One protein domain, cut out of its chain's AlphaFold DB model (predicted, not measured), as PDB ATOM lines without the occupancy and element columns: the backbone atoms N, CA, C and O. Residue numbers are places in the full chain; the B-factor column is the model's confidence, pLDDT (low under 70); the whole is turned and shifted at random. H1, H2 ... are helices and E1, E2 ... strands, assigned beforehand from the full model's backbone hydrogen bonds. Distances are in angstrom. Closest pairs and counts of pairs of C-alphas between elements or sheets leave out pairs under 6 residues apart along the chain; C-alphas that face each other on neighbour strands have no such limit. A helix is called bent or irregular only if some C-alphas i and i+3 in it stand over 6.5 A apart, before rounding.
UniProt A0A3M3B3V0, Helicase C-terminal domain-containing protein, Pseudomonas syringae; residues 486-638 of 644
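This is residues 486 to 638 of the 644 residues of the protein "Helicase C-terminal domain-containing protein" of Pseudomonas syringae (UniProt A0A3M3B3V0). A strongly twisted sheet of six strands forms the middle of the domain, with helices covering both of its faces: H2, H5 and H6 on one, H3 and H4 on the other. H1 packs on H2, one step farther from the sheet. The printed part has 153 residues with six named helices and six named strands, in the order H1 H2 E1 E2 E3 H3 E4 H4 E5 H5 H6 E6, and its class is mixed, helices and strands. The sheet's order is E1 E2 E3 E4 E5 E6, mixed: E1, E2 and E3 are antiparallel in turn, and E3 to E6 run parallel. The whole is compact and rounded, with a radius of gyration of the C-alphas of 14.3 A and spans of 38 by 37 by 36 A.

The longest strands are E3, residues 541 to 547, 18.9 A, and E4, residues 575 to 581, 19.7 A. C-alpha 541 is at (-28.434, 16.086, 50.780). The other strands are E1, residues 516 to 519, 10.5 A; E2, residues 531 to 534, 9.7 A; E5, residues 598 to 602, 13.5 A; and E6, residues 631 to 633, 6.5 A, which ends with C-alpha 633 at (-21.808, 5.135, 43.892). The helices are H1, residues 488 to 496, 12.3 A, which begins with C-alpha 488 at (-27.415, 18.113, 25.168); H2, residues 500 to 512, 18.7 A; H3, residues 556 to 568, 19.3 A; H4, residues 588 to 594, 11.0 A; H5, residues 603 to 614, 16.3 A; and H6, residues 620 to 628, 12.1 A. H3 is irregular, with C-alphas 559 and 562 7.3 A apart, and H4 only just so, with C-alphas 591 and 594 6.8 A apart.

E3 and E4 are parallel at 19 degrees, with N 544 and O 577 2.9 A apart, within hydrogen-bond range. E5 is parallel to E4, with N 578 to O 599 at 2.9 A, and edge strand E6 is parallel to E5, with N 633 to O 600 at 2.8 A. On the other side of E3, E1 E2 E3 form a meander, each strand the antiparallel neighbour of the one before, with N 533 to O 541 at 2.8 A and N 518 to O 532 at 2.8 A. Three strand-helix-strand units join parallel neighbours through helices: E3, H3, E4 and E4, H4, E5 have right-handed crossovers, and E5, H5 H6, E6 a left-handed one. H3 lies over E3 and E4 at a height over the sheet of 8.4 A; its C-alpha 559 is 6.0 A from C-alpha 578, the closest pair with E4. H4, on the same face, lies over E6, and residues 556 to 560 of H3 touch it, closest at the C-alphas of Tyr 556 and Val 588, 5.2 A. H5 stands up from the sheet on the opposite face, and H5 and H6, a helical hairpin, only just touch, with 3 pairs of C-alphas within 8 A, the closest those of Ala 609 and Leu 623, 6.9 A. H1 and H2, also a helical hairpin, touch at the C-alphas of Tyr 494 and Ala 505, 5.1 A, at a shallow tilt of 23 degrees, opposite ways. Every O i to N i+4 pair is within hydrogen-bond range in H1, H2, H5 and H6; H3 has 6 of 9, and H4 1 of 3, beside 2 of 4 O i to N i+3 pairs.

The two C-alphas farthest apart are those of Asp 486 and Ser 594, 40.3 A. The printed part has no cut. The link E1 to E2, 11 residues, is the long one. The mean pLDDT of the printed part is 90.0; residues 522 to 526 and 549 to 551 are under 70.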
ATOM      1  N   ASP A 486     -33.586  18.088  24.984       88.25
ATOM      2  CA  ASP A 486     -33.260  19.505  25.208       88.25
ATOM      3  C   ASP A 486     -32.068  19.725  26.165       88.25
ATOM      4  O   ASP A 486     -31.716  20.861  26.480       88.25
ATOM      5  N   SER A 487     -31.415  18.642  26.599       89.25
ATOM      6  CA  SER A 487     -30.370  18.645  27.624       89.25
ATOM      7  C   SER A 487     -28.936  18.576  27.079       89.25
ATOM      8  O   SER A 487     -27.982  18.714  27.847       89.25
ATOM      9  N   VAL A 488     -28.741  18.386  25.764       93.00
ATOM     10  CA  VAL A 488     -27.415  18.113  25.168       93.00
ATOM     11  C   VAL A 488     -26.358  19.168  25.500       93.00
ATOM     12  O   VAL A 488     -25.199  18.824  25.733       93.00
ATOM     13  N   VAL A 489     -26.745  20.446  25.536       94.12
ATOM     14  CA  VAL A 489     -25.830  21.562  25.821       94.12
ATOM     15  C   VAL A 489     -25.328  21.488  27.262       94.12
ATOM     16  O   VAL A 489     -24.133  21.643  27.487       94.12
ATOM     17  N   TYR A 490     -26.205  21.165  28.215       94.88
ATOM     18  CA  TYR A 490     -25.855  21.067  29.632       94.88
ATOM     19  C   TYR A 490     -24.914  19.895  29.911       94.88
ATOM     20  O   TYR A 490     -23.950  20.048  30.652       94.88
ATOM     21  N   PHE A 491     -25.133  18.738  29.276       94.50
ATOM     22  CA  PHE A 491     -24.208  17.609  29.413       94.50
ATOM     23  C   PHE A 491     -22.852  17.888  28.759       94.50
ATOM     24  O   PHE A 491     -21.831  17.494  29.314       94.50
ATOM     25  N   LYS A 492     -22.808  18.580  27.612       93.69
ATOM     26  CA  LYS A 492     -21.533  19.024  27.023       93.69
ATOM     27  C   LYS A 492     -20.777  19.953  27.972       93.69
ATOM     28  O   LYS A 492     -19.632  19.653  28.294       93.69
ATOM     29  N   ASP A 493     -21.444  20.991  28.476       93.69
ATOM     30  CA  ASP A 493     -20.868  21.951  29.430       93.69
ATOM     31  C   ASP A 493     -20.349  21.230  30.692       93.69
ATOM     32  O   ASP A 493     -19.196  21.394  31.083       93.69
ATOM     33  N   TYR A 494     -21.138  20.309  31.253       93.69
ATOM     34  CA  TYR A 494     -20.750  19.484  32.403       93.69
ATOM     35  C   TYR A 494     -19.476  18.650  32.161       93.69
ATOM     36  O   TYR A 494     -18.662  18.462  33.069       93.69
ATOM     37  N   TYR A 495     -19.280  18.131  30.944       91.44
ATOM     38  CA  TYR A 495     -18.090  17.347  30.608       91.44
ATOM     39  C   TYR A 495     -16.865  18.203  30.243       91.44
ATOM     40  O   TYR A 495     -15.731  17.763  30.456       91.44
ATOM     41  N   GLU A 496     -17.058  19.398  29.698       88.81
ATOM     42  CA  GLU A 496     -15.969  20.254  29.213       88.81
ATOM     43  C   GLU A 496     -15.434  21.209  30.294       88.81
ATOM     44  O   GLU A 496     -14.263  21.589  30.252       88.81
ATOM     45  N   SER A 497     -16.255  21.544  31.290       87.44
ATOM     46  CA  SER A 497     -15.916  22.489  32.354       87.44
ATOM     47  C   SER A 497     -15.036  21.895  33.471       87.44
ATOM     48  O   SER A 497     -15.135  20.714  33.810       87.44
ATOM     49  N   LEU A 498     -14.176  22.739  34.067       80.38
ATOM     50  CA  LEU A 498     -13.226  22.414  35.148       80.38
ATOM     51  C   LEU A 498     -13.248  23.487  36.254       80.38
ATOM     52  O   LEU A 498     -13.479  24.664  35.967       80.38
ATOM     53  N   GLY A 499     -12.946  23.108  37.504       77.56
ATOM     54  CA  GLY A 499     -12.874  24.039  38.643       77.56
ATOM     55  C   GLY A 499     -14.162  24.852  38.829       77.56
ATOM     56  O   GLY A 499     -15.252  24.303  38.735       77.56
ATOM     57  N   VAL A 500     -14.047  26.176  38.989       79.19
ATOM     58  CA  VAL A 500     -15.203  27.087  39.155       79.19
ATOM     59  C   VAL A 500     -16.193  27.011  37.980       79.19
ATOM     60  O   VAL A 500     -17.401  27.162  38.156       79.19
ATOM     61  N   PHE A 501     -15.718  26.743  36.758       85.94
ATOM     62  CA  PHE A 501     -16.621  26.562  35.617       85.94
ATOM     63  C   PHE A 501     -17.421  25.259  35.723       85.94
ATOM     64  O   PHE A 501     -18.551  25.199  35.244       85.94
ATOM     65  N   PHE A 502     -16.862  24.227  36.364       88.88
ATOM     66  CA  PHE A 502     -17.559  22.960  36.587       88.88
ATOM     67  C   PHE A 502     -18.709  23.116  37.586       88.88
ATOM     68  O   PHE A 502     -19.789  22.594  37.330       88.88
ATOM     69  N   GLU A 503     -18.519  23.887  38.658       90.50
ATOM     70  CA  GLU A 503     -19.596  24.258  39.592       90.50
ATOM     71  C   GLU A 503     -20.755  24.953  38.864       90.50
ATOM     72  O   GLU A 503     -21.909  24.539  38.975       90.50
ATOM     73  N   LEU A 504     -20.451  25.946  38.021       92.25
ATOM     74  CA  LEU A 504     -21.472  26.646  37.238       92.25
ATOM     75  C   LEU A 504     -22.195  25.713  36.250       92.25
ATOM     76  O   LEU A 504     -23.411  25.818  36.072       92.25
ATOM     77  N   ALA A 505     -21.466  24.803  35.598       94.00
ATOM     78  CA  ALA A 505     -22.052  23.812  34.698       94.00
ATOM     79  C   ALA A 505     -22.956  22.821  35.452       94.00
ATOM     80  O   ALA A 505     -24.038  22.477  34.971       94.00
ATOM     81  N   PHE A 506     -22.545  22.399  36.651       95.12
ATOM     82  CA  PHE A 506     -23.333  21.541  37.530       95.12
ATOM     83  C   PHE A 506     -24.638  22.220  37.957       95.12
ATOM     84  O   PHE A 506     -25.709  21.646  37.784       95.12
ATOM     85  N   GLU A 507     -24.574  23.474  38.400       95.38
ATOM     86  CA  GLU A 507     -25.739  24.284  38.772       95.38
ATOM     87  C   GLU A 507     -26.747  24.439  37.631       95.38
ATOM     88  O   GLU A 507     -27.949  24.231  37.814       95.38
ATOM     89  N   ARG A 508     -26.261  24.756  36.425       96.12
ATOM     90  CA  ARG A 508     -27.106  24.859  35.228       96.12
ATOM     91  C   ARG A 508     -27.787  23.536  34.899       96.12
ATOM     92  O   ARG A 508     -28.954  23.538  34.514       96.12
ATOM     93  N   LEU A 509     -27.071  22.419  35.048       96.25
ATOM     94  CA  LEU A 509     -27.631  21.090  34.827       96.25
ATOM     95  C   LEU A 509     -28.707  20.758  35.871       96.25
ATOM     96  O   LEU A 509     -29.781  20.306  35.487       96.25
ATOM     97  N   LEU A 510     -28.472  21.029  37.161       96.56
ATOM     98  CA  LEU A 510     -29.481  20.830  38.208       96.56
ATOM     99  C   LEU A 510     -30.739  21.668  37.953       96.56
ATOM    100  O   LEU A 510     -31.847  21.129  37.975       96.56
ATOM    101  N   ALA A 511     -30.574  22.955  37.632       96.06
ATOM    102  CA  ALA A 511     -31.683  23.852  37.318       96.06
ATOM    103  C   ALA A 511     -32.489  23.366  36.104       96.06
ATOM    104  O   ALA A 511     -33.717  23.358  36.139       96.06
ATOM    105  N   HIS A 512     -31.814  22.894  35.050       95.56
ATOM    106  CA  HIS A 512     -32.474  22.322  33.875       95.56
ATOM    107  C   HIS A 512     -33.292  21.062  34.204       95.56
ATOM    108  O   HIS A 512     -34.327  20.815  33.587       95.56
ATOM    109  N   LEU A 513     -32.850  20.276  35.188       94.88
ATOM    110  CA  LEU A 513     -33.536  19.068  35.653       94.88
ATOM    111  C   LEU A 513     -34.588  19.340  36.739       94.88
ATOM    112  O   LEU A 513     -35.167  18.389  37.262       94.88
ATOM    113  N   ASN A 514     -34.855  20.611  37.063       94.56
ATOM    114  CA  ASN A 514     -35.735  21.031  38.158       94.56
ATOM    115  C   ASN A 514     -35.330  20.431  39.520       94.56
ATOM    116  O   ASN A 514     -36.189  20.085  40.332       94.56
ATOM    117  N   ILE A 515     -34.025  20.283  39.764       96.62
ATOM    118  CA  ILE A 515     -33.486  19.899  41.072       96.62
ATOM    119  C   ILE A 515     -33.176  21.175  41.855       96.62
ATOM    120  O   ILE A 515     -32.439  22.043  41.382       96.62
ATOM    121  N   ILE A 516     -33.743  21.286  43.055       95.81
ATOM    122  CA  ILE A 516     -33.569  22.453  43.922       95.81
ATOM    123  C   ILE A 516     -32.215  22.345  44.626       95.81
ATOM    124  O   ILE A 516     -31.870  21.298  45.175       95.81
ATOM    125  N   TYR A 517     -31.452  23.439  44.634       95.50
ATOM    126  CA  TYR A 517     -30.184  23.521  45.348       95.50
ATOM    127  C   TYR A 517     -30.007  24.882  46.032       95.50
ATOM    128  O   TYR A 517     -30.502  25.904  45.558       95.50
ATOM    129  N   THR A 518     -29.266  24.892  47.141       94.31
ATOM    130  CA  THR A 518     -28.848  26.094  47.875       94.31
ATOM    131  C   THR A 518     -27.335  26.063  48.058       94.31
ATOM    132  O   THR A 518     -26.806  25.064  48.537       94.31
ATOM    133  N   LYS A 519     -26.634  27.145  47.697       91.94
ATOM    134  CA  LYS A 519     -25.197  27.284  47.983       91.94
ATOM    135  C   LYS A 519     -24.977  27.528  49.469       91.94
ATOM    136  O   LYS A 519     -25.597  28.432  50.032       91.94
ATOM    137  N   LEU A 520     -24.105  26.734  50.074       87.19
ATOM    138  CA  LEU A 520     -23.743  26.835  51.485       87.19
ATOM    139  C   LEU A 520     -22.365  27.489  51.663       87.19
ATOM    140  O   LEU A 520     -22.205  28.299  52.580       87.19
ATOM    141  N   ASP A 521     -21.415  27.230  50.757       77.12
ATOM    142  CA  ASP A 521     -20.187  28.020  50.680       77.12
ATOM    143  C   ASP A 521     -20.490  29.403  50.080       77.12
ATOM    144  O   ASP A 521     -21.038  29.568  48.984       77.12
ATOM    145  N   SER A 522     -20.193  30.432  50.862       63.75
ATOM    146  CA  SER A 522     -20.367  31.832  50.503       63.75
ATOM    147  C   SER A 522     -19.151  32.596  51.007       63.75
ATOM    148  O   SER A 522     -18.554  32.208  52.008       63.75
ATOM    149  N   ASN A 523     -18.838  33.752  50.410       54.66
ATOM    150  CA  ASN A 523     -17.721  34.620  50.836       54.66
ATOM    151  C   ASN A 523     -17.724  35.003  52.344       54.66
ATOM    152  O   ASN A 523     -16.811  35.692  52.793       54.66
ATOM    153  N   LYS A 524     -18.751  34.628  53.122       51.66
ATOM    154  CA  LYS A 524     -18.905  34.887  54.561       51.66
ATOM    155  C   LYS A 524     -18.732  33.651  55.462       51.66
ATOM    156  O   LYS A 524     -18.641  33.835  56.672       51.66
ATOM    157  N   THR A 525     -18.688  32.431  54.926       56.75
ATOM    158  CA  THR A 525     -18.673  31.171  55.696       56.75
ATOM    159  C   THR A 525     -17.602  30.224  55.162       56.75
ATOM    160  O   THR A 525     -17.900  29.302  54.418       56.75
ATOM    161  N   THR A 526     -16.343  30.444  55.546       62.31
ATOM    162  CA  THR A 526     -15.229  29.575  55.128       62.31
ATOM    163  C   THR A 526     -15.359  28.171  55.715       62.31
ATOM    164  O   THR A 526     -15.481  28.041  56.933       62.31
ATOM    165  N   GLY A 527     -15.252  27.146  54.864       72.12
ATOM    166  CA  GLY A 527     -15.256  25.731  55.260       72.12
ATOM    167  C   GLY A 527     -16.641  25.077  55.328       72.12
ATOM    168  O   GLY A 527     -16.756  23.967  55.850       72.12
ATOM    169  N   ALA A 528     -17.680  25.749  54.821       82.06
ATOM    170  CA  ALA A 528     -18.984  25.132  54.616       82.06
ATOM    171  C   ALA A 528     -18.931  24.153  53.431       82.06
ATOM    172  O   ALA A 528     -18.162  24.394  52.504       82.06
ATOM    173  N   PRO A 529     -19.753  23.086  53.429       89.06
ATOM    174  CA  PRO A 529     -19.958  22.292  52.224       89.06
ATOM    175  C   PRO A 529     -20.455  23.156  51.061       89.06
ATOM    176  O   PRO A 529     -21.058  24.201  51.300       89.06
ATOM    177  N   ASP A 530     -20.300  22.706  49.820       91.06
ATOM    178  CA  ASP A 530     -20.685  23.534  48.670       91.06
ATOM    179  C   ASP A 530     -22.206  23.731  48.542       91.06
ATOM    180  O   ASP A 530     -22.689  24.857  48.368       91.06
ATOM    181  N   TYR A 531     -22.989  22.647  48.643       94.88
ATOM    182  CA  TYR A 531     -24.422  22.681  48.332       94.88
ATOM    183  C   TYR A 531     -25.294  21.890  49.311       94.88
ATOM    184  O   TYR A 531     -24.940  20.805  49.773       94.88
ATOM    185  N   LEU A 532     -26.504  22.404  49.529       95.31
ATOM    186  CA  LEU A 532     -27.664  21.652  50.003       95.31
ATOM    187  C   LEU A 532     -28.556  21.341  48.795       95.31
ATOM    188  O   LEU A 532     -29.023  22.270  48.135       95.31
ATOM    189  N   ILE A 533     -28.786  20.065  48.491       96.50
ATOM    190  CA  ILE A 533     -29.624  19.614  47.371       96.50
ATOM    191  C   ILE A 533     -30.905  18.978  47.908       96.50
ATOM    192  O   ILE A 533     -30.845  18.065  48.731       96.50
ATOM    193  N   SER A 534     -32.049  19.410  47.379       95.50
ATOM    194  CA  SER A 534     -33.367  18.862  47.707       95.50
ATOM    195  C   SER A 534     -33.926  18.107  46.503       95.50
ATOM    196  O   SER A 534     -34.093  18.666  45.415       95.50
ATOM    197  N   LEU A 535     -34.207  16.819  46.708       94.69
ATOM    198  CA  LEU A 535     -34.831  15.934  45.726       94.69
ATOM    199  C   LEU A 535     -36.286  15.688  46.127       94.69
ATOM    200  O   LEU A 535     -36.573  15.455  47.300       94.69
ATOM    201  N   ASP A 536     -37.199  15.727  45.159       92.19
ATOM    202  CA  ASP A 536     -38.632  15.595  45.418       92.19
ATOM    203  C   ASP A 536     -38.963  14.292  46.171       92.19
ATOM    204  O   ASP A 536     -38.396  13.222  45.914       92.19
ATOM    205  N   GLY A 537     -39.854  14.400  47.159       87.38
ATOM    206  CA  GLY A 537     -40.241  13.296  48.040       87.38
ATOM    207  C   GLY A 537     -39.104  12.698  48.886       87.38
ATOM    208  O   GLY A 537     -39.229  11.551  49.326       87.38
ATOM    209  N   SER A 538     -37.993  13.418  49.096       91.94
ATOM    210  CA  SER A 538     -36.815  12.909  49.811       91.94
ATOM    211  C   SER A 538     -36.173  13.953  50.747       91.94
ATOM    212  O   SER A 538     -36.291  15.150  50.499       91.94
ATOM    213  N   PRO A 539     -35.486  13.533  51.831       92.69
ATOM    214  CA  PRO A 539     -34.706  14.440  52.681       92.69
ATOM    215  C   PRO A 539     -33.566  15.147  51.932       92.69
ATOM    216  O   PRO A 539     -33.040  14.614  50.955       92.69
ATOM    217  N   ASP A 540     -33.115  16.290  52.446       94.62
ATOM    218  CA  ASP A 540     -31.998  17.033  51.853       94.62
ATOM    219  C   ASP A 540     -30.670  16.254  51.872       94.62
ATOM    220  O   ASP A 540     -30.433  15.374  52.709       94.62
ATOM    221  N   LEU A 541     -29.782  16.624  50.948       95.44
ATOM    222  CA  LEU A 541     -28.434  16.086  50.780       95.44
ATOM    223  C   LEU A 541     -27.396  17.198  50.880       95.44
ATOM    224  O   LEU A 541     -27.571  18.264  50.299       95.44
ATOM    225  N   ILE A 542     -26.282  16.917  51.548       96.75
ATOM    226  CA  ILE A 542     -25.097  17.774  51.498       96.75
ATOM    227  C   ILE A 542     -24.188  17.296  50.372       96.75
ATOM    228  O   ILE A 542     -23.871  16.111  50.300       96.75
ATOM    229  N   PHE A 543     -23.759  18.219  49.519       95.50
ATOM    230  CA  PHE A 543     -22.878  17.963  48.388       95.50
ATOM    231  C   PHE A 543     -21.581  18.755  48.509       95.50
ATOM    232  O   PHE A 543     -21.607  19.947  48.800       95.50
ATOM    233  N   GLU A 544     -20.478  18.075  48.213       94.81
ATOM    234  CA  GLU A 544     -19.132  18.632  48.105       94.81
ATOM    235  C   GLU A 544     -18.543  18.268  46.739       94.81
ATOM    236  O   GLU A 544     -18.515  17.094  46.357       94.81
ATOM    237  N   LEU A 545     -18.065  19.252  45.987       93.19
ATOM    238  CA  LEU A 545     -17.470  19.097  44.668       93.19
ATOM    239  C   LEU A 545     -15.949  19.128  44.783       93.19
ATOM    240  O   LEU A 545     -15.321  20.155  45.009       93.19
ATOM    241  N   LYS A 546     -15.314  17.985  44.523       91.62
ATOM    242  CA  LYS A 546     -13.853  17.886  44.463       91.62
ATOM    243  C   LYS A 546     -13.400  17.784  43.014       91.62
ATOM    244  O   LYS A 546     -13.338  16.697  42.437       91.62
ATOM    245  N   SER A 547     -13.073  18.939  42.431       84.62
ATOM    246  CA  SER A 547     -12.474  19.057  41.096       84.62
ATOM    247  C   SER A 547     -10.957  19.226  41.196       84.62
ATOM    248  O   SER A 547     -10.460  20.242  41.681       84.62
ATOM    249  N   LYS A 548     -10.197  18.224  40.745       81.06
ATOM    250  CA  LYS A 548      -8.730  18.277  40.679       81.06
ATOM    251  C   LYS A 548      -8.268  18.699  39.282       81.06
ATOM    252  O   LYS A 548      -8.825  18.276  38.273       81.06
ATOM    253  N   GLN A 549      -7.224  19.529  39.226       69.75
ATOM    254  CA  GLN A 549      -6.536  19.865  37.976       69.75
ATOM    255  C   GLN A 549      -5.435  18.838  37.658       69.75
ATOM    256  O   GLN A 549      -4.720  18.388  38.558       69.75
ATOM    257  N   GLY A 550      -5.263  18.524  36.369       63.59
ATOM    258  CA  GLY A 550      -4.316  17.511  35.879       63.59
ATOM    259  C   GLY A 550      -4.795  16.070  36.102       63.59
ATOM    260  O   GLY A 550      -5.945  15.848  36.468       63.59
ATOM    261  N   ASP A 551      -3.907  15.088  35.921       63.06
ATOM    262  CA  ASP A 551      -4.201  13.645  36.080       63.06
ATOM    263  C   ASP A 551      -4.324  13.203  37.557       63.06
ATOM    264  O   ASP A 551      -4.016  12.067  37.919       63.06
ATOM    265  N   LYS A 552      -4.715  14.114  38.458       80.69
ATOM    266  CA  LYS A 552      -4.845  13.838  39.893       80.69
ATOM    267  C   LYS A 552      -6.247  13.331  40.212       80.69
ATOM    268  O   LYS A 552      -7.237  13.943  39.821       80.69
ATOM    269  N   LEU A 553      -6.315  12.243  40.968       88.25
ATOM    270  CA  LEU A 553      -7.561  11.690  41.489       88.25
ATOM    271  C   LEU A 553      -7.893  12.299  42.853       88.25
ATOM    272  O   LEU A 553      -7.009  12.812  43.542       88.25
ATOM    273  N   VAL A 554      -9.169  12.252  43.227       90.50
ATOM    274  CA  VAL A 554      -9.620  12.643  44.568       90.50
ATOM    275  C   VAL A 554      -9.162  11.581  45.567       90.50
ATOM    276  O   VAL A 554      -9.487  10.403  45.399       90.50
ATOM    277  N   ASP A 555      -8.385  11.991  46.571       91.94
ATOM    278  CA  ASP A 555      -7.863  11.100  47.607       91.94
ATOM    279  C   ASP A 555      -8.839  10.943  48.788       91.94
ATOM    280  O   ASP A 555      -9.941  11.492  48.793       91.94
ATOM    281  N   TYR A 556      -8.457  10.151  49.794       91.25
ATOM    282  CA  TYR A 556      -9.312   9.875  50.951       91.25
ATOM    283  C   TYR A 556      -9.649  11.122  51.778       91.25
ATOM    284  O   TYR A 556     -10.779  11.247  52.255       91.25
ATOM    285  N   ASN A 557      -8.695  12.040  51.951       91.38
ATOM    286  CA  ASN A 557      -8.908  13.231  52.769       91.38
ATOM    287  C   ASN A 557      -9.909  14.156  52.076       91.38
ATOM    288  O   ASN A 557     -10.904  14.547  52.680       91.38
ATOM    289  N   ASP A 558      -9.705  14.408  50.781       92.31
ATOM    290  CA  ASP A 558     -10.643  15.199  49.983       92.31
ATOM    291  C   ASP A 558     -12.038  14.547  49.924       92.31
ATOM    292  O   ASP A 558     -13.057  15.236  49.970       92.31
ATOM    293  N   ALA A 559     -12.097  13.215  49.817       92.31
ATOM    294  CA  ALA A 559     -13.350  12.467  49.732       92.31
ATOM    295  C   ALA A 559     -14.166  12.483  51.036       92.31
ATOM    296  O   ALA A 559     -15.372  12.257  50.999       92.31
ATOM    297  N   THR A 560     -13.527  12.708  52.187       93.25
ATOM    298  CA  THR A 560     -14.179  12.647  53.506       93.25
ATOM    299  C   THR A 560     -14.385  14.009  54.161       93.25
ATOM    300  O   THR A 560     -15.175  14.101  55.100       93.25
ATOM    301  N   GLU A 561     -13.765  15.072  53.644       92.69
ATOM    302  CA  GLU A 561     -13.841  16.445  54.169       92.69
ATOM    303  C   GLU A 561     -15.282  16.936  54.407       92.69
ATOM    304  O   GLU A 561     -15.575  17.577  55.424       92.69
ATOM    305  N   VAL A 562     -16.209  16.543  53.527       92.94
ATOM    306  CA  VAL A 562     -17.641  16.870  53.619       92.94
ATOM    307  C   VAL A 562     -18.279  16.425  54.941       92.94
ATOM    308  O   VAL A 562     -19.221  17.054  55.428       92.94
ATOM    309  N   LEU A 563     -17.776  15.355  55.568       92.38
ATOM    310  CA  LEU A 563     -18.295  14.863  56.846       92.38
ATOM    311  C   LEU A 563     -18.009  15.862  57.968       92.38
ATOM    312  O   LEU A 563     -18.933  16.260  58.679       92.38
ATOM    313  N   SER A 564     -16.760  16.314  58.086       90.50
ATOM    314  CA  SER A 564     -16.380  17.336  59.063       90.50
ATOM    315  C   SER A 564     -17.043  18.681  58.773       90.50
ATOM    316  O   SER A 564     -17.578  19.302  59.692       90.50
ATOM    317  N   ALA A 565     -17.077  19.104  57.505       89.12
ATOM    318  CA  ALA A 565     -17.685  20.371  57.106       89.12
ATOM    319  C   ALA A 565     -19.190  20.397  57.428       89.12
ATOM    320  O   ALA A 565     -19.690  21.313  58.077       89.12
ATOM    321  N   SER A 566     -19.925  19.340  57.073       91.62
ATOM    322  CA  SER A 566     -21.358  19.248  57.383       91.62
ATOM    323  C   SER A 566     -21.648  19.259  58.888       91.62
ATOM    324  O   SER A 566     -22.628  19.869  59.309       91.62
ATOM    325  N   GLU A 567     -20.803  18.638  59.715       91.06
ATOM    326  CA  GLU A 567     -20.971  18.640  61.173       91.06
ATOM    327  C   GLU A 567     -20.805  20.027  61.786       91.06
ATOM    328  O   GLU A 567     -21.652  20.446  62.577       91.06
ATOM    329  N   ILE A 568     -19.757  20.752  61.386       87.88
ATOM    330  CA  ILE A 568     -19.479  22.114  61.862       87.88
ATOM    331  C   ILE A 568     -20.640  23.055  61.516       87.88
ATOM    332  O   ILE A 568     -20.996  23.926  62.310       87.88
ATOM    333  N   HIS A 569     -21.273  22.840  60.361       86.12
ATOM    334  CA  HIS A 569     -22.342  23.684  59.835       86.12
ATOM    335  C   HIS A 569     -23.767  23.188  60.164       86.12
ATOM    336  O   HIS A 569     -24.732  23.688  59.595       86.12
ATOM    337  N   GLY A 570     -23.925  22.254  61.112       89.00
ATOM    338  CA  GLY A 570     -25.236  21.875  61.667       89.00
ATOM    339  C   GLY A 570     -25.987  20.759  60.928       89.00
ATOM    340  O   GLY A 570     -27.150  20.506  61.228       89.00
ATOM    341  N   TYR A 571     -25.328  20.045  60.015       90.06
ATOM    342  CA  TYR A 571     -25.904  18.989  59.168       90.06
ATOM    343  C   TYR A 571     -25.418  17.577  59.545       90.06
ATOM    344  O   TYR A 571     -25.215  16.716  58.689       90.06
ATOM    345  N   LYS A 572     -25.219  17.316  60.844       87.25
ATOM    346  CA  LYS A 572     -24.624  16.069  61.364       87.25
ATOM    347  C   LYS A 572     -25.360  14.784  60.952       87.25
ATOM    348  O   LYS A 572     -24.719  13.758  60.733       87.25
ATOM    349  N   ASP A 573     -26.687  14.816  60.862       86.94
ATOM    350  CA  ASP A 573     -27.506  13.644  60.505       86.94
ATOM    351  C   ASP A 573     -27.858  13.577  59.006       86.94
ATOM    352  O   ASP A 573     -28.476  12.604  58.553       86.94
ATOM    353  N   THR A 574     -27.439  14.577  58.226       91.94
ATOM    354  CA  THR A 574     -27.703  14.669  56.789       91.94
ATOM    355  C   THR A 574     -26.729  13.788  56.009       91.94
ATOM    356  O   THR A 574     -25.545  13.683  56.347       91.94
ATOM    357  N   ALA A 575     -27.230  13.124  54.965       93.88
ATOM    358  CA  ALA A 575     -26.389  12.340  54.071       93.88
ATOM    359  C   ALA A 575     -25.469  13.262  53.260       93.88
ATOM    360  O   ALA A 575     -25.895  14.306  52.766       93.88
ATOM    361  N   CYS A 576     -24.212  12.858  53.131       96.56
ATOM    362  CA  CYS A 576     -23.169  13.581  52.427       96.56
ATOM    363  C   CYS A 576     -22.790  12.860  51.139       96.56
ATOM    364  O   CYS A 576     -22.596  11.642  51.125       96.56
ATOM    365  N   VAL A 577     -22.616  13.641  50.083       97.44
ATOM    366  CA  VAL A 577     -22.139  13.191  48.786       97.44
ATOM    367  C   VAL A 577     -20.893  13.980  48.421       97.44
ATOM    368  O   VAL A 577     -20.923  15.207  48.408       97.44
ATOM    369  N   THR A 578     -19.819  13.282  48.065       97.44
ATOM    370  CA  THR A 578     -18.663  13.909  47.420       97.44
ATOM    371  C   THR A 578     -18.657  13.570  45.938       97.44
ATOM    372  O   THR A 578     -18.573  12.399  45.557       97.44
ATOM    373  N   LEU A 579     -18.753  14.601  45.100       95.81
ATOM    374  CA  LEU A 579     -18.667  14.505  43.652       95.81
ATOM    375  C   LEU A 579     -17.203  14.624  43.217       95.81
ATOM    376  O   LEU A 579     -16.598  15.693  43.304       95.81
ATOM    377  N   CYS A 580     -16.638  13.524  42.727       93.31
ATOM    378  CA  CYS A 580     -15.241  13.444  42.323       93.31
ATOM    379  C   CYS A 580     -15.057  13.715  40.829       93.31
ATOM    380  O   CYS A 580     -15.650  13.055  39.966       93.31
ATOM    381  N   HIS A 581     -14.164  14.651  40.520       88.00
ATOM    382  CA  HIS A 581     -13.775  15.001  39.163       88.00
ATOM    383  C   HIS A 581     -12.243  15.153  39.077       88.00
ATOM    384  O   HIS A 581     -11.682  15.934  39.844       88.00
ATOM    385  N   PRO A 582     -11.543  14.468  38.149       82.50
ATOM    386  CA  PRO A 582     -12.068  13.611  37.078       82.50
ATOM    387  C   PRO A 582     -12.507  12.207  37.536       82.50
ATOM    388  O   PRO A 582     -13.280  11.568  36.826       82.50
ATOM    389  N   GLY A 583     -12.065  11.753  38.710       88.75
ATOM    390  CA  GLY A 583     -12.421  10.460  39.303       88.75
ATOM    391  C   GLY A 583     -11.854  10.314  40.716       88.75
ATOM    392  O   GLY A 583     -11.193  11.231  41.216       88.75
ATOM    393  N   VAL A 584     -12.115   9.178  41.361       91.94
ATOM    394  CA  VAL A 584     -11.634   8.887  42.721       91.94
ATOM    395  C   VAL A 584     -10.457   7.910  42.693       91.94
ATOM    396  O   VAL A 584     -10.373   7.053  41.810       91.94
ATOM    397  N   ASP A 585      -9.527   8.039  43.641       91.62
ATOM    398  CA  ASP A 585      -8.443   7.070  43.802       91.62
ATOM    399  C   ASP A 585      -8.998   5.676  44.192       91.62
ATOM    400  O   ASP A 585      -9.868   5.589  45.070       91.62
ATOM    401  N   PRO A 586      -8.510   4.569  43.588       90.38
ATOM    402  CA  PRO A 586      -8.948   3.205  43.901       90.38
ATOM    403  C   PRO A 586      -8.888   2.783  45.370       90.38
ATOM    404  O   PRO A 586      -9.578   1.831  45.740       90.38
ATOM    405  N   SER A 587      -8.079   3.440  46.211       88.88
ATOM    406  CA  SER A 587      -8.014   3.128  47.642       88.88
ATOM    407  C   SER A 587      -9.199   3.688  48.435       88.88
ATOM    408  O   SER A 587      -9.524   3.169  49.504       88.88
ATOM    409  N   VAL A 588      -9.852   4.744  47.940       91.06
ATOM    410  CA  VAL A 588     -10.917   5.458  48.665       91.06
ATOM    411  C   VAL A 588     -12.138   4.579  48.939       91.06
ATOM    412  O   VAL A 588     -12.562   4.552  50.096       91.06
ATOM    413  N   PRO A 589     -12.693   3.816  47.971       89.75
ATOM    414  CA  PRO A 589     -13.888   3.002  48.205       89.75
ATOM    415  C   PRO A 589     -13.748   2.033  49.384       89.75
ATOM    416  O   PRO A 589     -14.707   1.816  50.118       89.75
ATOM    417  N   LEU A 590     -12.550   1.475  49.597       85.19
ATOM    418  CA  LEU A 590     -12.279   0.594  50.731       85.19
ATOM    419  C   LEU A 590     -12.245   1.372  52.053       85.19
ATOM    420  O   LEU A 590     -12.838   0.939  53.043       85.19
ATOM    421  N   ALA A 591     -11.573   2.523  52.057       87.00
ATOM    422  CA  ALA A 591     -11.358   3.341  53.244       87.00
ATOM    423  C   ALA A 591     -12.656   3.978  53.782       87.00
ATOM    424  O   ALA A 591     -12.802   4.157  54.993       87.00
ATOM    425  N   ILE A 592     -13.629   4.263  52.910       89.81
ATOM    426  CA  ILE A 592     -14.914   4.876  53.293       89.81
ATOM    427  C   ILE A 592     -15.998   3.865  53.700       89.81
ATOM    428  O   ILE A 592     -17.091   4.273  54.085       89.81
ATOM    429  N   ASN A 593     -15.727   2.552  53.686       86.44
ATOM    430  CA  ASN A 593     -16.683   1.531  54.164       86.44
ATOM    431  C   ASN A 593     -17.023   1.672  55.667       86.44
ATOM    432  O   ASN A 593     -17.987   1.085  56.177       86.44
ATOM    433  N   SER A 594     -16.210   2.436  56.402       80.38
ATOM    434  CA  SER A 594     -16.456   2.833  57.788       80.38
ATOM    435  C   SER A 594     -17.561   3.888  57.920       80.38
ATOM    436  O   SER A 594     -18.265   3.922  58.932       80.38
ATOM    437  N   CYS A 595     -17.764   4.711  56.890       87.56
ATOM    438  CA  CYS A 595     -18.681   5.838  56.913       87.56
ATOM    439  C   CYS A 595     -20.145   5.377  56.835       87.56
ATOM    440  O   CYS A 595     -20.515   4.520  56.037       87.56
ATOM    441  N   THR A 596     -21.010   5.979  57.653       86.94
ATOM    442  CA  THR A 596     -22.447   5.648  57.731       86.94
ATOM    443  C   THR A 596     -23.337   6.572  56.904       86.94
ATOM    444  O   THR A 596     -24.512   6.264  56.700       86.94
ATOM    445  N   ARG A 597     -22.806   7.721  56.473       91.12
ATOM    446  CA  ARG A 597     -23.563   8.773  55.779       91.12
ATOM    447  C   ARG A 597     -22.828   9.395  54.591       91.12
ATOM    448  O   ARG A 597     -23.288  10.414  54.102       91.12
ATOM    449  N   LEU A 598     -21.706   8.816  54.154       94.75
ATOM    450  CA  LEU A 598     -20.928   9.309  53.013       94.75
ATOM    451  C   LEU A 598     -21.126   8.413  51.793       94.75
ATOM    452  O   LEU A 598     -20.898   7.203  51.865       94.75
ATOM    453  N   SER A 599     -21.461   9.034  50.668       96.00
ATOM    454  CA  SER A 599     -21.364   8.438  49.344       96.00
ATOM    455  C   SER A 599     -20.371   9.224  48.494       96.00
ATOM    456  O   SER A 599     -20.456  10.442  48.397       96.00
ATOM    457  N   VAL A 600     -19.451   8.531  47.836       97.00
ATOM    458  CA  VAL A 600     -18.545   9.134  46.852       97.00
ATOM    459  C   VAL A 600     -19.010   8.738  45.461       97.00
ATOM    460  O   VAL A 600     -19.296   7.568  45.231       97.00
ATOM    461  N   VAL A 601     -19.104   9.682  44.529       96.75
ATOM    462  CA  VAL A 601     -19.590   9.432  43.165       96.75
ATOM    463  C   VAL A 601     -18.681  10.115  42.153       96.75
ATOM    464  O   VAL A 601     -18.297  11.268  42.339       96.75
ATOM    465  N   GLU A 602     -18.319   9.427  41.071       95.00
ATOM    466  CA  GLU A 602     -17.564  10.069  39.994       95.00
ATOM    467  C   GLU A 602     -18.495  10.876  39.085       95.00
ATOM    468  O   GLU A 602     -19.657  10.529  38.865       95.00
ATOM    469  N   SER A 603     -17.968  11.954  38.502       93.81
ATOM    470  CA  SER A 603     -18.744  12.836  37.618       93.81
ATOM    471  C   SER A 603     -19.472  12.106  36.483       93.81
ATOM    472  O   SER A 603     -20.598  12.459  36.134       93.81
ATOM    473  N   HIS A 604     -18.867  11.063  35.916       94.19
ATOM    474  CA  HIS A 604     -19.481  10.321  34.822       94.19
ATOM    475  C   HIS A 604     -20.627   9.400  35.283       94.19
ATOM    476  O   HIS A 604     -21.613   9.277  34.554       94.19
ATOM    477  N   ASP A 605     -20.535   8.823  36.488       96.50
ATOM    478  CA  ASP A 605     -21.602   8.025  37.106       96.50
ATOM    479  C   ASP A 605     -22.809   8.902  37.453       96.50
ATOM    480  O   ASP A 605     -23.952   8.561  37.136       96.50
ATOM    481  N   LEU A 606     -22.566  10.080  38.047       97.00
ATOM    482  CA  LEU A 606     -23.633  11.037  38.341       97.00
ATOM    483  C   LEU A 606     -24.297  11.539  37.052       97.00
ATOM    484  O   LEU A 606     -25.520  11.644  36.992       97.00
ATOM    485  N   ALA A 607     -23.519  11.805  36.001       96.31
ATOM    486  CA  ALA A 607     -24.067  12.197  34.707       96.31
ATOM    487  C   ALA A 607     -24.985  11.120  34.103       96.31
ATOM    488  O   ALA A 607     -26.020  11.471  33.541       96.31
ATOM    489  N   GLU A 608     -24.655   9.828  34.234       96.75
ATOM    490  CA  GLU A 608     -25.551   8.746  33.803       96.75
ATOM    491  C   GLU A 608     -26.871   8.770  34.587       96.75
ATOM    492  O   GLU A 608     -27.947   8.674  33.990       96.75
ATOM    493  N   ALA A 609     -26.808   8.960  35.908       96.94
ATOM    494  CA  ALA A 609     -27.992   9.040  36.761       96.94
ATOM    495  C   ALA A 609     -28.893  10.236  36.392       96.94
ATOM    496  O   ALA A 609     -30.098  10.076  36.186       96.94
ATOM    497  N   LEU A 610     -28.303  11.424  36.227       96.69
ATOM    498  CA  LEU A 610     -29.008  12.646  35.825       96.69
ATOM    499  C   LEU A 610     -29.589  12.543  34.405       96.69
ATOM    500  O   LEU A 610     -30.679  13.053  34.135       96.69
ATOM    501  N   LEU A 611     -28.906  11.848  33.492       95.81
ATOM    502  CA  LEU A 611     -29.419  11.592  32.148       95.81
ATOM    503  C   LEU A 611     -30.626  10.647  32.182       95.81
ATOM    504  O   LEU A 611     -31.624  10.924  31.516       95.81
ATOM    505  N   ARG A 612     -30.573   9.562  32.969       95.25
ATOM    506  CA  ARG A 612     -31.732   8.672  33.161       95.25
ATOM    507  C   ARG A 612     -32.908   9.407  33.796       95.25
ATOM    508  O   ARG A 612     -34.035   9.195  33.357       95.25
ATOM    509  N   LEU A 613     -32.649  10.307  34.746       94.38
ATOM    510  CA  LEU A 613     -33.678  11.172  35.325       94.38
ATOM    511  C   LEU A 613     -34.352  12.022  34.241       94.38
ATOM    512  O   LEU A 613     -35.575  12.018  34.129       94.38
ATOM    513  N   ARG A 614     -33.571  12.678  33.369       94.25
ATOM    514  CA  ARG A 614     -34.131  13.458  32.251       94.25
ATOM    515  C   ARG A 614     -34.965  12.609  31.292       94.25
ATOM    516  O   ARG A 614     -35.952  13.107  30.755       94.25
ATOM    517  N   GLN A 615     -34.557  11.360  31.066       92.38
ATOM    518  CA  GLN A 615     -35.244  10.403  30.193       92.38
ATOM    519  C   GLN A 615     -36.518   9.803  30.812       92.38
ATOM    520  O   GLN A 615     -37.240   9.104  30.106       92.38
ATOM    521  N   GLY A 616     -36.797  10.047  32.099       90.81
ATOM    522  CA  GLY A 616     -37.899   9.402  32.821       90.81
ATOM    523  C   GLY A 616     -37.616   7.940  33.186       90.81
ATOM    524  O   GLY A 616     -38.532   7.184  33.478       90.81
ATOM    525  N   TYR A 617     -36.348   7.528  33.147       91.56
ATOM    526  CA  TYR A 617     -35.879   6.175  33.465       91.56
ATOM    527  C   TYR A 617     -35.377   6.030  34.904       91.56
ATOM    528  O   TYR A 617     -35.006   4.938  35.325       91.56
ATOM    529  N   LEU A 618     -35.330   7.135  35.643       93.00
ATOM    530  CA  LEU A 618     -34.958   7.199  37.047       93.00
ATOM    531  C   LEU A 618     -35.821   8.275  37.703       93.00
ATOM    532  O   LEU A 618     -35.982   9.351  37.131       93.00
ATOM    533  N   THR A 619     -36.358   8.021  38.889       91.69
ATOM    534  CA  THR A 619     -37.067   9.049  39.668       91.69
ATOM    535  C   THR A 619     -36.099   9.811  40.579       91.69
ATOM    536  O   THR A 619     -35.028   9.305  40.922       91.69
ATOM    537  N   GLN A 620     -36.457  11.024  41.024       93.38
ATOM    538  CA  GLN A 620     -35.637  11.758  42.008       93.38
ATOM    539  C   GLN A 620     -35.495  10.980  43.328       93.38
ATOM    540  O   GLN A 620     -34.435  10.975  43.948       93.38
ATOM    541  N   ILE A 621     -36.538  10.237  43.690       90.06
ATOM    542  CA  ILE A 621     -36.576   9.268  44.786       90.06
ATOM    543  C   ILE A 621     -35.483   8.194  44.639       90.06
ATOM    544  O   ILE A 621     -34.719   7.937  45.569       90.06
ATOM    545  N   GLN A 622     -35.395   7.566  43.467       90.62
ATOM    546  CA  GLN A 622     -34.388   6.543  43.186       90.62
ATOM    547  C   GLN A 622     -32.973   7.133  43.144       90.62
ATOM    548  O   GLN A 622     -32.033   6.515  43.647       90.62
ATOM    549  N   LEU A 623     -32.823   8.343  42.594       94.31
ATOM    550  CA  LEU A 623     -31.562   9.085  42.612       94.31
ATOM    551  C   LEU A 623     -31.099   9.346  44.053       94.31
ATOM    552  O   LEU A 623     -29.938   9.099  44.372       94.31
ATOM    553  N   TRP A 624     -32.005   9.775  44.934       94.12
ATOM    554  CA  TRP A 624     -31.711   9.987  46.350       94.12
ATOM    555  C   TRP A 624     -31.256   8.695  47.037       94.12
ATOM    556  O   TRP A 624     -30.234   8.685  47.719       94.12
ATOM    557  N   GLN A 625     -31.966   7.580  46.837       91.25
ATOM    558  CA  GLN A 625     -31.610   6.295  47.452       91.25
ATOM    559  C   GLN A 625     -30.228   5.813  46.990       91.25
ATOM    560  O   GLN A 625     -29.413   5.347  47.795       91.25
ATOM    561  N   TRP A 626     -29.939   5.964  45.695       93.94
ATOM    562  CA  TRP A 626     -28.627   5.651  45.145       93.94
ATOM    563  C   TRP A 626     -27.547   6.536  45.771       93.94
ATOM    564  O   TRP A 626     -26.559   5.995  46.249       93.94
ATOM    565  N   LEU A 627     -27.754   7.851  45.874       95.00
ATOM    566  CA  LEU A 627     -26.789   8.795  46.457       95.00
ATOM    567  C   LEU A 627     -26.608   8.668  47.975       95.00
ATOM    568  O   LEU A 627     -25.559   9.037  48.486       95.00
ATOM    569  N   THR A 628     -27.597   8.161  48.708       92.69
ATOM    570  CA  THR A 628     -27.535   8.055  50.178       92.69
ATOM    571  C   THR A 628     -27.079   6.705  50.695       92.69
ATOM    572  O   THR A 628     -26.787   6.577  51.886       92.69
ATOM    573  N   THR A 629     -26.975   5.698  49.826       92.62
ATOM    574  CA  THR A 629     -26.357   4.422  50.192       92.62
ATOM    575  C   THR A 629     -24.861   4.662  50.469       92.62
ATOM    576  O   THR A 629     -24.175   5.155  49.583       92.62
ATOM    577  N   PRO A 630     -24.313   4.343  51.655       93.31
ATOM    578  CA  PRO A 630     -22.902   4.588  51.968       93.31
ATOM    579  C   PRO A 630     -21.912   3.788  51.107       93.31
ATOM    580  O   PRO A 630     -22.135   2.603  50.859       93.31
ATOM    581  N   GLY A 631     -20.800   4.410  50.689       93.50
ATOM    582  CA  GLY A 631     -19.713   3.794  49.899       93.50
ATOM    583  C   GLY A 631     -19.425   4.538  48.586       93.50
ATOM    584  O   GLY A 631     -19.700   5.728  48.493       93.50
ATOM    585  N   GLN A 632     -18.946   3.852  47.543       94.75
ATOM    586  CA  GLN A 632     -18.811   4.439  46.198       94.75
ATOM    587  C   GLN A 632     -20.056   4.172  45.336       94.75
ATOM    588  O   GLN A 632     -20.422   3.019  45.128       94.75
ATOM    589  N   ALA A 633     -20.691   5.221  44.820       95.38
ATOM    590  CA  ALA A 633     -21.808   5.135  43.892       95.38
ATOM    591  C   ALA A 633     -21.286   4.938  42.466       95.38
ATOM    592  O   ALA A 633     -20.543   5.782  41.969       95.38
ATOM    593  N   VAL A 634     -21.699   3.852  41.817       94.12
ATOM    594  CA  VAL A 634     -21.369   3.546  40.417       94.12
ATOM    595  C   VAL A 634     -22.642   3.395  39.590       94.12
ATOM    596  O   VAL A 634     -23.687   3.005  40.123       94.12
ATOM    597  N   SER A 635     -22.586   3.704  38.294       93.06
ATOM    598  CA  SER A 635     -23.760   3.680  37.411       93.06
ATOM    599  C   SER A 635     -24.406   2.300  37.282       93.06
ATOM    600  O   SER A 635     -25.608   2.199  37.033       93.06
ATOM    601  N   ASP A 636     -23.625   1.237  37.478       88.62
ATOM    602  CA  ASP A 636     -24.093  -0.156  37.450       88.62
ATOM    603  C   ASP A 636     -25.021  -0.489  38.631       88.62
ATOM    604  O   ASP A 636     -25.797  -1.444  38.572       88.62
ATOM    605  N   ASP A 637     -24.987   0.329  39.687       89.75
ATOM    606  CA  ASP A 637     -25.845   0.196  40.864       89.75
ATOM    607  C   ASP A 637     -27.151   0.990  40.753       89.75
ATOM    608  O   ASP A 637     -27.987   0.913  41.659       89.75
ATOM    609  N   LEU A 638     -27.344   1.753  39.671       90.62
ATOM    610  CA  LEU A 638     -28.588   2.484  39.447       90.62
ATOM    611  C   LEU A 638     -29.758   1.504  39.285       90.62
ATOM    612  O   LEU A 638     -29.624   0.497  38.579       90.62
TER     613      LEU A 638